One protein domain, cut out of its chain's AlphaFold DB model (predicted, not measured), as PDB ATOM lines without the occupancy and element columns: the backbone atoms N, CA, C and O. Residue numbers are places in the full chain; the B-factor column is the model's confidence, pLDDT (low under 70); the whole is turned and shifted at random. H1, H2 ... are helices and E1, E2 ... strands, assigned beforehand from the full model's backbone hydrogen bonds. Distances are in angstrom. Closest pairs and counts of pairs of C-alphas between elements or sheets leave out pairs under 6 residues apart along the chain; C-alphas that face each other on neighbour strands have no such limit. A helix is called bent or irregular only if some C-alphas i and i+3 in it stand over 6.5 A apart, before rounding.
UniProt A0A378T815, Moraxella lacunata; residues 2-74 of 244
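What this domain is: This is residues 2 to 74 of the 244 residues of a protein of Moraxella lacunata (UniProt A0A378T815). Look first for a small antiparallel sheet of three strands, E1, E2 and E3, with the short helix H3 just grazing it and long loops making up much of the rest. An arm of residues 2 to 10, which holds the helix H1, sticks out from this body. The printed part has 73 residues with three named helices and three named strands, in the chain order H1 H2 E1 E2 H3 E3, and the sheet runs E1 E2 E3. The class is mixed, helices and strands, with under half of the residues in named elements. The whole is only just loose, close to compact, with a radius of gyration of the C-alphas of 13.7 A and spans of 41 by 29 by 22 A.

How they stand to each other: Begin at the inner strand E2, residues 43 to 49. The edge strand E1, residues 32 to 36, is antiparallel to it at 154 degrees between their directions, and the two form a hairpin; find N 34 and O 47, 2.8 A apart, and N 45 and O 36, 2.7 A apart. The other edge strand, E3, residues 67 to 72, is antiparallel to E2 at 153 degrees, with N 46 and O 69 at 2.8 A and N 69 and O 46 at 3.0 A. H3, residues 59 to 62, only grazes the sheet, with its residues 61 to 62; its closest C-alphas to E2 are those of Lys 62 and Phe 47, 6.9 A apart. H2, residues 23 to 26, is not on the sheet, with 1 pair of C-alphas within 10 A. H1, residues 2 to 6, is not on the sheet either, and it is apart from H2 and from H3. In H1 the O i to N i+4 pair is within hydrogen-bond range; H2 and H3 are too short for such a pair.

Where its parts are: Find C-alpha 43 at (152.206, 149.963, 162.263); from there E2 runs 19.6 A to C-alpha 49 at (152.306, 152.879, 142.844). E1 measures 13.3 A and E3 16.4 A, the latter ending at C-alpha 72, (152.540, 145.594, 161.241). H3 is 5.1 A long and H2 4.9 A. H1 begins at C-alpha 2, (164.416, 144.154, 128.203), and is 6.5 A long; it is neither bent nor irregular, but only just: C-alphas 2 and 5 are 6.1 A apart.

The domain as a whole: The two C-alphas farthest apart are those of His 6 and Leu 39, at 42.7 A. Without residues 2 to 10, which stand free, the body spans 35 by 24 by 16 A. The printed part has no cut, and the link from H1 to H2, 16 residues, is long. The mean pLDDT of the printed part is 86.4; look for values under 70 at residues 2 to 4, 39 to 40 and 74.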
ATOM      1  N   GLU A   2     164.780 145.486 128.713       52.12
ATOM      2  CA  GLU A   2     164.416 144.154 128.203       52.12
ATOM      3  C   GLU A   2     165.311 143.039 128.801       52.12
ATOM      4  O   GLU A   2     164.832 141.980 129.188       52.12
ATOM      5  N   GLU A   3     166.610 143.292 128.998       63.09
ATOM      6  CA  GLU A   3     167.576 142.215 129.276       63.09
ATOM      7  C   GLU A   3     167.568 141.623 130.700       63.09
ATOM      8  O   GLU A   3     167.777 140.422 130.835       63.09
ATOM      9  N   HIS A   4     167.290 142.380 131.775       68.75
ATOM     10  CA  HIS A   4     167.322 141.797 133.138       68.75
ATOM     11  C   HIS A   4     166.183 140.790 133.358       68.75
ATOM     12  O   HIS A   4     166.347 139.790 134.055       68.75
ATOM     13  N   ARG A   5     165.030 141.052 132.731       72.81
ATOM     14  CA  ARG A   5     163.847 140.200 132.814       72.81
ATOM     15  C   ARG A   5     164.016 138.956 131.941       72.81
ATOM     16  O   ARG A   5     163.580 137.882 132.336       72.81
ATOM     17  N   HIS A   6     164.737 139.082 130.823       77.56
ATOM     18  CA  HIS A   6     165.221 137.939 130.043       77.56
ATOM     19  C   HIS A   6     166.293 137.119 130.778       77.56
ATOM     20  O   HIS A   6     166.333 135.904 130.616       77.56
ATOM     21  N   ALA A   7     167.109 137.748 131.628       81.44
ATOM     22  CA  ALA A   7     168.088 137.071 132.482       81.44
ATOM     23  C   ALA A   7     167.481 136.448 133.758       81.44
ATOM     24  O   ALA A   7     168.196 135.788 134.508       81.44
ATOM     25  N   GLY A   8     166.184 136.656 134.025       82.19
ATOM     26  CA  GLY A   8     165.507 136.143 135.220       82.19
ATOM     27  C   GLY A   8     165.966 136.791 136.533       82.19
ATOM     28  O   GLY A   8     165.860 136.170 137.586       82.19
ATOM     29  N   LEU A   9     166.508 138.012 136.478       83.94
ATOM     30  CA  LEU A   9     167.015 138.730 137.647       83.94
ATOM     31  C   LEU A   9     165.993 139.757 138.152       83.94
ATOM     32  O   LEU A   9     165.604 140.677 137.421       83.94
ATOM     33  N   ASP A  10     165.640 139.634 139.434       86.94
ATOM     34  CA  ASP A  10     164.812 140.592 140.168       86.94
ATOM     35  C   ASP A  10     165.690 141.542 140.989       86.94
ATOM     36  O   ASP A  10     166.520 141.121 141.797       86.94
ATOM     37  N   ILE A  11     165.505 142.847 140.785       88.25
ATOM     38  CA  ILE A  11     166.290 143.892 141.449       88.25
ATOM     39  C   ILE A  11     165.369 144.686 142.372       88.25
ATOM     40  O   ILE A  11     164.416 145.319 141.921       88.25
ATOM     41  N   TYR A  12     165.691 144.702 143.667       90.62
ATOM     42  CA  TYR A  12     164.981 145.493 144.671       90.62
ATOM     43  C   TYR A  12     165.813 146.712 145.069       90.62
ATOM     44  O   TYR A  12     166.909 146.579 145.614       90.62
ATOM     45  N   LEU A  13     165.282 147.909 144.816       91.19
ATOM     46  CA  LEU A  13     165.913 149.173 145.193       91.19
ATOM     47  C   LEU A  13     165.243 149.728 146.452       91.19
ATOM     48  O   LEU A  13     164.061 150.070 146.432       91.19
ATOM     49  N   ILE A  14     166.002 149.836 147.542       92.12
ATOM     50  CA  ILE A  14     165.536 150.396 148.815       92.12
ATOM     51  C   ILE A  14     166.373 151.638 149.114       92.12
ATOM     52  O   ILE A  14     167.587 151.556 149.281       92.12
ATOM     53  N   THR A  15     165.724 152.798 149.168       92.19
ATOM     54  CA  THR A  15     166.370 154.097 149.394       92.19
ATOM     55  C   THR A  15     165.530 154.955 150.335       92.19
ATOM     56  O   THR A  15     164.314 154.791 150.423       92.19
ATOM     57  N   GLN A  16     166.173 155.899 151.020       90.38
ATOM     58  CA  GLN A  16     165.486 156.901 151.839       90.38
ATOM     59  C   GLN A  16     164.743 157.937 150.983       90.38
ATOM     60  O   GLN A  16     163.731 158.483 151.412       90.38
ATOM     61  N   SER A  17     165.250 158.219 149.777       89.00
ATOM     62  CA  SER A  17     164.673 159.203 148.861       89.00
ATOM     63  C   SER A  17     164.792 158.740 147.407       89.00
ATOM     64  O   SER A  17     165.871 158.282 147.011       89.00
ATOM     65  N   PRO A  18     163.736 158.913 146.586       90.06
ATOM     66  CA  PRO A  18     163.780 158.650 145.146       90.06
ATOM     67  C   PRO A  18     164.915 159.380 144.421       90.06
ATOM     68  O   PRO A  18     165.479 158.850 143.471       90.06
ATOM     69  N   ASN A  19     165.295 160.570 144.902       89.19
ATOM     70  CA  ASN A  19     166.309 161.418 144.268       89.19
ATOM     71  C   ASN A  19     167.733 160.840 144.332       89.19
ATOM     72  O   ASN A  19     168.613 161.332 143.635       89.19
ATOM     73  N   TYR A  20     167.976 159.826 145.168       91.00
ATOM     74  CA  TYR A  20     169.273 159.146 145.234       91.00
ATOM     75  C   TYR A  20     169.442 158.070 144.160       91.00
ATOM     76  O   TYR A  20     170.541 157.556 143.974       91.00
ATOM     77  N   ILE A  21     168.367 157.729 143.446       90.44
ATOM     78  CA  ILE A  21     168.410 156.797 142.327       90.44
ATOM     79  C   ILE A  21     168.554 157.615 141.046       90.44
ATOM     80  O   ILE A  21     167.840 158.594 140.830       90.44
ATOM     81  N   HIS A  22     169.475 157.204 140.176       91.88
ATOM     82  CA  HIS A  22     169.630 157.816 138.862       91.88
ATOM     83  C   HIS A  22     168.299 157.764 138.091       91.88
ATOM     84  O   HIS A  22     167.662 156.711 138.043       91.88
ATOM     85  N   SER A  23     167.890 158.869 137.459       88.69
ATOM     86  CA  SER A  23     166.576 159.014 136.801       88.69
ATOM     87  C   SER A  23     166.247 157.858 135.857       88.69
ATOM     88  O   SER A  23     165.157 157.301 135.905       88.69
ATOM     89  N   HIS A  24     167.237 157.432 135.075       86.94
ATOM     90  CA  HIS A  24     167.089 156.330 134.133       86.94
ATOM     91  C   HIS A  24     166.804 154.975 134.805       86.94
ATOM     92  O   HIS A  24     166.132 154.148 134.210       86.94
ATOM     93  N   LEU A  25     167.301 154.714 136.019       87.56
ATOM     94  CA  LEU A  25     166.962 153.495 136.774       87.56
ATOM     95  C   LEU A  25     165.630 153.650 137.505       87.56
ATOM     96  O   LEU A  25     164.887 152.688 137.671       87.56
ATOM     97  N   PHE A  26     165.332 154.872 137.934       89.69
ATOM     98  CA  PHE A  26     164.115 155.191 138.651       89.69
ATOM     99  C   PHE A  26     162.864 155.030 137.780       89.69
ATOM    100  O   PHE A  26     161.917 154.375 138.201       89.69
ATOM    101  N   ASP A  27     162.876 155.563 136.555       86.56
ATOM    102  CA  ASP A  27     161.730 155.497 135.629       86.56
ATOM    103  C   ASP A  27     161.413 154.060 135.181       86.56
ATOM    104  O   ASP A  27     160.301 153.750 134.755       86.56
ATOM    105  N   LEU A  28     162.402 153.181 135.306       87.31
ATOM    106  CA  LEU A  28     162.331 151.763 135.005       87.31
ATOM    107  C   LEU A  28     161.752 150.945 136.183       87.31
ATOM    108  O   LEU A  28     161.167 149.883 135.979       87.31
ATOM    109  N   ALA A  29     161.867 151.431 137.420       87.69
ATOM    110  CA  ALA A  29     161.426 150.702 138.604       87.69
ATOM    111  C   ALA A  29     159.888 150.626 138.699       87.69
ATOM    112  O   ALA A  29     159.188 151.637 138.774       87.69
ATOM    113  N   SER A  30     159.348 149.408 138.752       88.62
ATOM    114  CA  SER A  30     157.924 149.148 138.981       88.62
ATOM    115  C   SER A  30     157.727 147.763 139.614       88.62
ATOM    116  O   SER A  30     158.381 146.817 139.171       88.62
ATOM    117  N   PRO A  31     156.832 147.603 140.614       91.88
ATOM    118  CA  PRO A  31     156.058 148.642 141.310       91.88
ATOM    119  C   PRO A  31     156.889 149.416 142.359       91.88
ATOM    120  O   PRO A  31     157.858 148.899 142.908       91.88
ATOM    121  N   HIS A  32     156.488 150.652 142.681       94.31
ATOM    122  CA  HIS A  32     157.118 151.488 143.715       94.31
ATOM    123  C   HIS A  32     156.282 151.465 145.003       94.31
ATOM    124  O   HIS A  32     155.117 151.857 145.008       94.31
ATOM    125  N   TYR A  33     156.900 151.043 146.108       94.06
ATOM    126  CA  TYR A  33     156.331 151.113 147.454       94.06
ATOM    127  C   TYR A  33     156.948 152.256 148.255       94.06
ATOM    128  O   TYR A  33     158.159 152.296 148.460       94.06
ATOM    129  N   TYR A  34     156.107 153.153 148.757       93.88
ATOM    130  CA  TYR A  34     156.503 154.194 149.694       93.88
ATOM    131  C   TYR A  34     155.956 153.865 151.084       93.88
ATOM    132  O   TYR A  34     154.753 153.679 151.257       93.88
ATOM    133  N   VAL A  35     156.845 153.784 152.073       91.81
ATOM    134  CA  VAL A  35     156.509 153.383 153.442       91.81
ATOM    135  C   VAL A  35     156.713 154.560 154.381       91.81
ATOM    136  O   VAL A  35     157.788 155.156 154.414       91.81
ATOM    137  N   GLU A  36     155.707 154.863 155.194       89.62
ATOM    138  CA  GLU A  36     155.817 155.871 156.242       89.62
ATOM    139  C   GLU A  36     155.213 155.412 157.559       89.62
ATOM    140  O   GLU A  36     154.333 154.557 157.614       89.62
ATOM    141  N   ARG A  37     155.682 156.005 158.654       84.31
ATOM    142  CA  ARG A  37     155.234 155.654 159.998       84.31
ATOM    143  C   ARG A  37     154.478 156.816 160.620       84.31
ATOM    144  O   ARG A  37     155.076 157.830 160.969       84.31
ATOM    145  N   ALA A  38     153.170 156.661 160.802       78.44
ATOM    146  CA  ALA A  38     152.372 157.658 161.504       78.44
ATOM    147  C   ALA A  38     152.617 157.577 163.023       78.44
ATOM    148  O   ALA A  38     152.472 156.516 163.632       78.44
ATOM    149  N   LEU A  39     152.970 158.708 163.645       67.75
ATOM    150  CA  LEU A  39     152.960 158.913 165.106       67.75
ATOM    151  C   LEU A  39     153.760 157.888 165.941       67.75
ATOM    152  O   LEU A  39     153.412 157.616 167.091       67.75
ATOM    153  N   ASN A  40     154.838 157.318 165.389       67.56
ATOM    154  CA  ASN A  40     155.632 156.253 166.030       67.56
ATOM    155  C   ASN A  40     154.811 155.018 166.441       67.56
ATOM    156  O   ASN A  40     155.203 154.283 167.347       67.56
ATOM    157  N   LEU A  41     153.675 154.773 165.786       72.81
ATOM    158  CA  LEU A  41     152.885 153.571 166.020       72.81
ATOM    159  C   LEU A  41     153.647 152.324 165.540       72.81
ATOM    160  O   LEU A  41     154.470 152.404 164.627       72.81
ATOM    161  N   PRO A  42     153.389 151.137 166.113       74.38
ATOM    162  CA  PRO A  42     154.023 149.891 165.673       74.38
ATOM    163  C   PRO A  42     153.644 149.487 164.235       74.38
ATOM    164  O   PRO A  42     154.261 148.584 163.676       74.38
ATOM    165  N   GLN A  43     152.659 150.158 163.637       82.19
ATOM    166  CA  GLN A  43     152.206 149.963 162.263       82.19
ATOM    167  C   GLN A  43     152.845 150.992 161.320       82.19
ATOM    168  O   GLN A  43     153.051 152.149 161.694       82.19
ATOM    169  N   ALA A  44     153.152 150.557 160.103       88.19
ATOM    170  CA  ALA A  44     153.629 151.389 159.010       88.19
ATOM    171  C   ALA A  44     152.565 151.454 157.907       88.19
ATOM    172  O   ALA A  44     151.934 150.448 157.583       88.19
ATOM    173  N   ASN A  45     152.389 152.636 157.332       91.25
ATOM    174  CA  ASN A  45     151.509 152.894 156.203       91.25
ATOM    175  C   ASN A  45     152.309 152.656 154.928       91.25
ATOM    176  O   ASN A  45     153.405 153.201 154.780       91.25
ATOM    177  N   VAL A  46     151.764 151.869 154.013       93.12
ATOM    178  CA  VAL A  46     152.395 151.563 152.733       93.12
ATOM    179  C   VAL A  46     151.503 152.064 151.615       93.12
ATOM    180  O   VAL A  46     150.330 151.710 151.547       93.12
ATOM    181  N   PHE A  47     152.083 152.883 150.747       94.44
ATOM    182  CA  PHE A  47     151.470 153.404 149.536       94.44
ATOM    183  C   PHE A  47     152.121 152.718 148.340       94.44
ATOM    184  O   PHE A  47     153.346 152.758 148.192       94.44
ATOM    185  N   LYS A  48     151.314 152.076 147.500       94.94
ATOM    186  CA  LYS A  48     151.772 151.377 146.302       94.94
ATOM    187  C   LYS A  48     151.470 152.212 145.063       94.94
ATOM    188  O   LYS A  48     150.374 152.746 144.921       94.94
ATOM    189  N   TYR A  49     152.436 152.255 144.153       94.12
ATOM    190  CA  TYR A  49     152.306 152.879 142.844       94.12
ATOM    191  C   TYR A  49     152.767 151.914 141.749       94.12
ATOM    192  O   TYR A  49     153.833 151.302 141.844       94.12
ATOM    193  N   ASN A  50     152.000 151.820 140.671       91.75
ATOM    194  CA  ASN A  50     152.336 151.069 139.466       91.75
ATOM    195  C   ASN A  50     153.500 151.719 138.707       91.75
ATOM    196  O   ASN A  50     154.271 151.028 138.046       91.75
ATOM    197  N   LYS A  51     153.662 153.043 138.816       90.38
ATOM    198  CA  LYS A  51     154.796 153.794 138.257       90.38
ATOM    199  C   LYS A  51     155.538 154.555 139.345       90.38
ATOM    200  O   LYS A  51     154.912 155.115 140.249       90.38
ATOM    201  N   ALA A  52     156.860 154.625 139.227       90.56
ATOM    202  CA  ALA A  52     157.704 155.283 140.208       90.56
ATOM    203  C   ALA A  52     157.393 156.790 140.340       90.56
ATOM    204  O   ALA A  52     157.443 157.546 139.374       90.56
ATOM    205  N   GLN A  53     157.068 157.238 141.560       92.06
ATOM    206  CA  GLN A  53     156.776 158.641 141.878       92.06
ATOM    207  C   GLN A  53     157.981 159.374 142.480       92.06
ATOM    208  O   GLN A  53     158.531 158.924 143.483       92.06
ATOM    209  N   LYS A  54     158.369 160.530 141.923       89.56
ATOM    210  CA  LYS A  54     159.530 161.309 142.409       89.56
ATOM    211  C   LYS A  54     159.307 161.952 143.783       89.56
ATOM    212  O   LYS A  54     160.255 162.131 144.540       89.56
ATOM    213  N   SER A  55     158.062 162.291 144.117       90.31
ATOM    214  CA  SER A  55     157.699 163.004 145.351       90.31
ATOM    215  C   SER A  55     156.595 162.289 146.150       90.31
ATOM    216  O   SER A  55     155.545 162.874 146.425       90.31
ATOM    217  N   PRO A  56     156.819 161.035 146.593       88.62
ATOM    218  CA  PRO A  56     155.795 160.221 147.252       88.62
ATOM    219  C   PRO A  56     155.424 160.732 148.656       88.62
ATOM    220  O   PRO A  56     154.431 160.304 149.237       88.62
ATOM    221  N   GLN A  57     156.193 161.677 149.203       88.19
ATOM    222  CA  GLN A  57     155.899 162.327 150.480       88.19
ATOM    223  C   GLN A  57     154.795 163.393 150.375       88.19
ATOM    224  O   GLN A  57     154.166 163.718 151.382       88.19
ATOM    225  N   SER A  58     154.544 163.930 149.174       90.44
ATOM    226  CA  SER A  58     153.526 164.961 148.960       90.44
ATOM    227  C   SER A  58     152.120 164.392 149.146       90.44
ATOM    228  O   SER A  58     151.803 163.325 148.619       90.44
ATOM    229  N   SER A  59     151.247 165.129 149.838       87.94
ATOM    230  CA  SER A  59     149.846 164.737 150.048       87.94
ATOM    231  C   SER A  59     149.105 164.486 148.731       87.94
ATOM    232  O   SER A  59     148.349 163.523 148.629       87.94
ATOM    233  N   ALA A  60     149.378 165.297 147.704       89.81
ATOM    234  CA  ALA A  60     148.754 165.170 146.389       89.81
ATOM    235  C   ALA A  60     149.136 163.867 145.669       89.81
ATOM    236  O   ALA A  60     148.332 163.325 144.916       89.81
ATOM    237  N   ILE A  61     150.354 163.365 145.889       89.25
ATOM    238  CA  ILE A  61     150.827 162.114 145.286       89.25
ATOM    239  C   ILE A  61     150.341 160.915 146.096       89.25
ATOM    240  O   ILE A  61     149.873 159.951 145.506       89.25
ATOM    241  N   LYS A  62     150.335 161.013 147.431       90.69
ATOM    242  CA  LYS A  62     149.754 159.984 148.309       90.69
ATOM    243  C   LYS A  62     148.290 159.698 147.996       90.69
ATOM    244  O   LYS A  62     147.891 158.543 147.982       90.69
ATOM    245  N   ALA A  63     147.510 160.737 147.703       89.06
ATOM    246  CA  ALA A  63     146.111 160.591 147.305       89.06
ATOM    247  C   ALA A  63     145.930 159.854 145.963       89.06
ATOM    248  O   ALA A  63     144.846 159.357 145.685       89.06
ATOM    249  N   LYS A  64     146.980 159.790 145.137       91.12
ATOM    250  CA  LYS A  64     147.010 159.080 143.851       91.12
ATOM    251  C   LYS A  64     147.649 157.693 143.957       91.12
ATOM    252  O   LYS A  64     148.005 157.122 142.928       91.12
ATOM    253  N   ALA A  65     147.870 157.179 145.166       91.38
ATOM    254  CA  ALA A  65     148.349 155.815 145.336       91.38
ATOM    255  C   ALA A  65     147.332 154.829 144.749       91.38
ATOM    256  O   ALA A  65     146.130 154.986 144.949       91.38
ATOM    257  N   ASP A  66     147.825 153.818 144.034       92.75
ATOM    258  CA  ASP A  66     146.976 152.762 143.474       92.75
ATOM    259  C   ASP A  66     146.396 151.883 144.590       92.75
ATOM    260  O   ASP A  66     145.296 151.353 144.464       92.75
ATOM    261  N   ASP A  67     147.148 151.725 145.682       92.62
ATOM    262  CA  ASP A  67     146.714 150.993 146.868       92.62
ATOM    263  C   ASP A  67     147.371 151.569 148.131       92.62
ATOM    264  O   ASP A  67     148.511 152.053 148.102       92.62
ATOM    265  N   GLN A  68     146.654 151.492 149.250       92.25
ATOM    266  CA  GLN A  68     147.116 151.923 150.560       92.25
ATOM    267  C   GLN A  68     146.726 150.893 151.618       92.25
ATOM    268  O   GLN A  68     145.549 150.627 151.857       92.25
ATOM    269  N   PHE A  69     147.722 150.380 152.334       91.31
ATOM    270  CA  PHE A  69     147.503 149.395 153.387       91.31
ATOM    271  C   PHE A  69     148.460 149.583 154.562       91.31
ATOM    272  O   PHE A  69     149.492 150.251 154.473       91.31
ATOM    273  N   PHE A  70     148.100 148.993 155.700       89.44
ATOM    274  CA  PHE A  70     148.895 149.046 156.920       89.44
ATOM    275  C   PHE A  70     149.642 147.730 157.111       89.44
ATOM    276  O   PHE A  70     149.040 146.657 157.121       89.44
ATOM    277  N   ILE A  71     150.954 147.811 157.323       86.50
ATOM    278  CA  ILE A  71     151.779 146.666 157.699       86.50
ATOM    279  C   ILE A  71     152.175 146.810 159.163       86.50
ATOM    280  O   ILE A  71     152.797 147.791 159.572       86.50
ATOM    281  N   SER A  72     151.868 145.791 159.962       82.25
ATOM    282  CA  SER A  72     152.540 145.594 161.241       82.25
ATOM    283  C   SER A  72     153.734 144.675 161.022       82.25
ATOM    284  O   SER A  72     153.578 143.529 160.593       82.25
ATOM    285  N   LEU A  73     154.932 145.170 161.336       72.81
ATOM    286  CA  LEU A  73     156.139 144.351 161.426       72.81
ATOM    287  C   LEU A  73     156.027 143.496 162.697       72.81
ATOM    288  O   LEU A  73     156.592 143.810 163.741       72.81
ATOM    289  N   GLY A  74     155.174 142.473 162.641       69.94
ATOM    290  CA  GLY A  74     154.895 141.589 163.766       69.94
ATOM    291  C   GLY A  74     156.104 140.732 164.150       69.94
ATOM    292  O   GLY A  74     157.120 140.690 163.451       69.94
TER     293      GLY A  74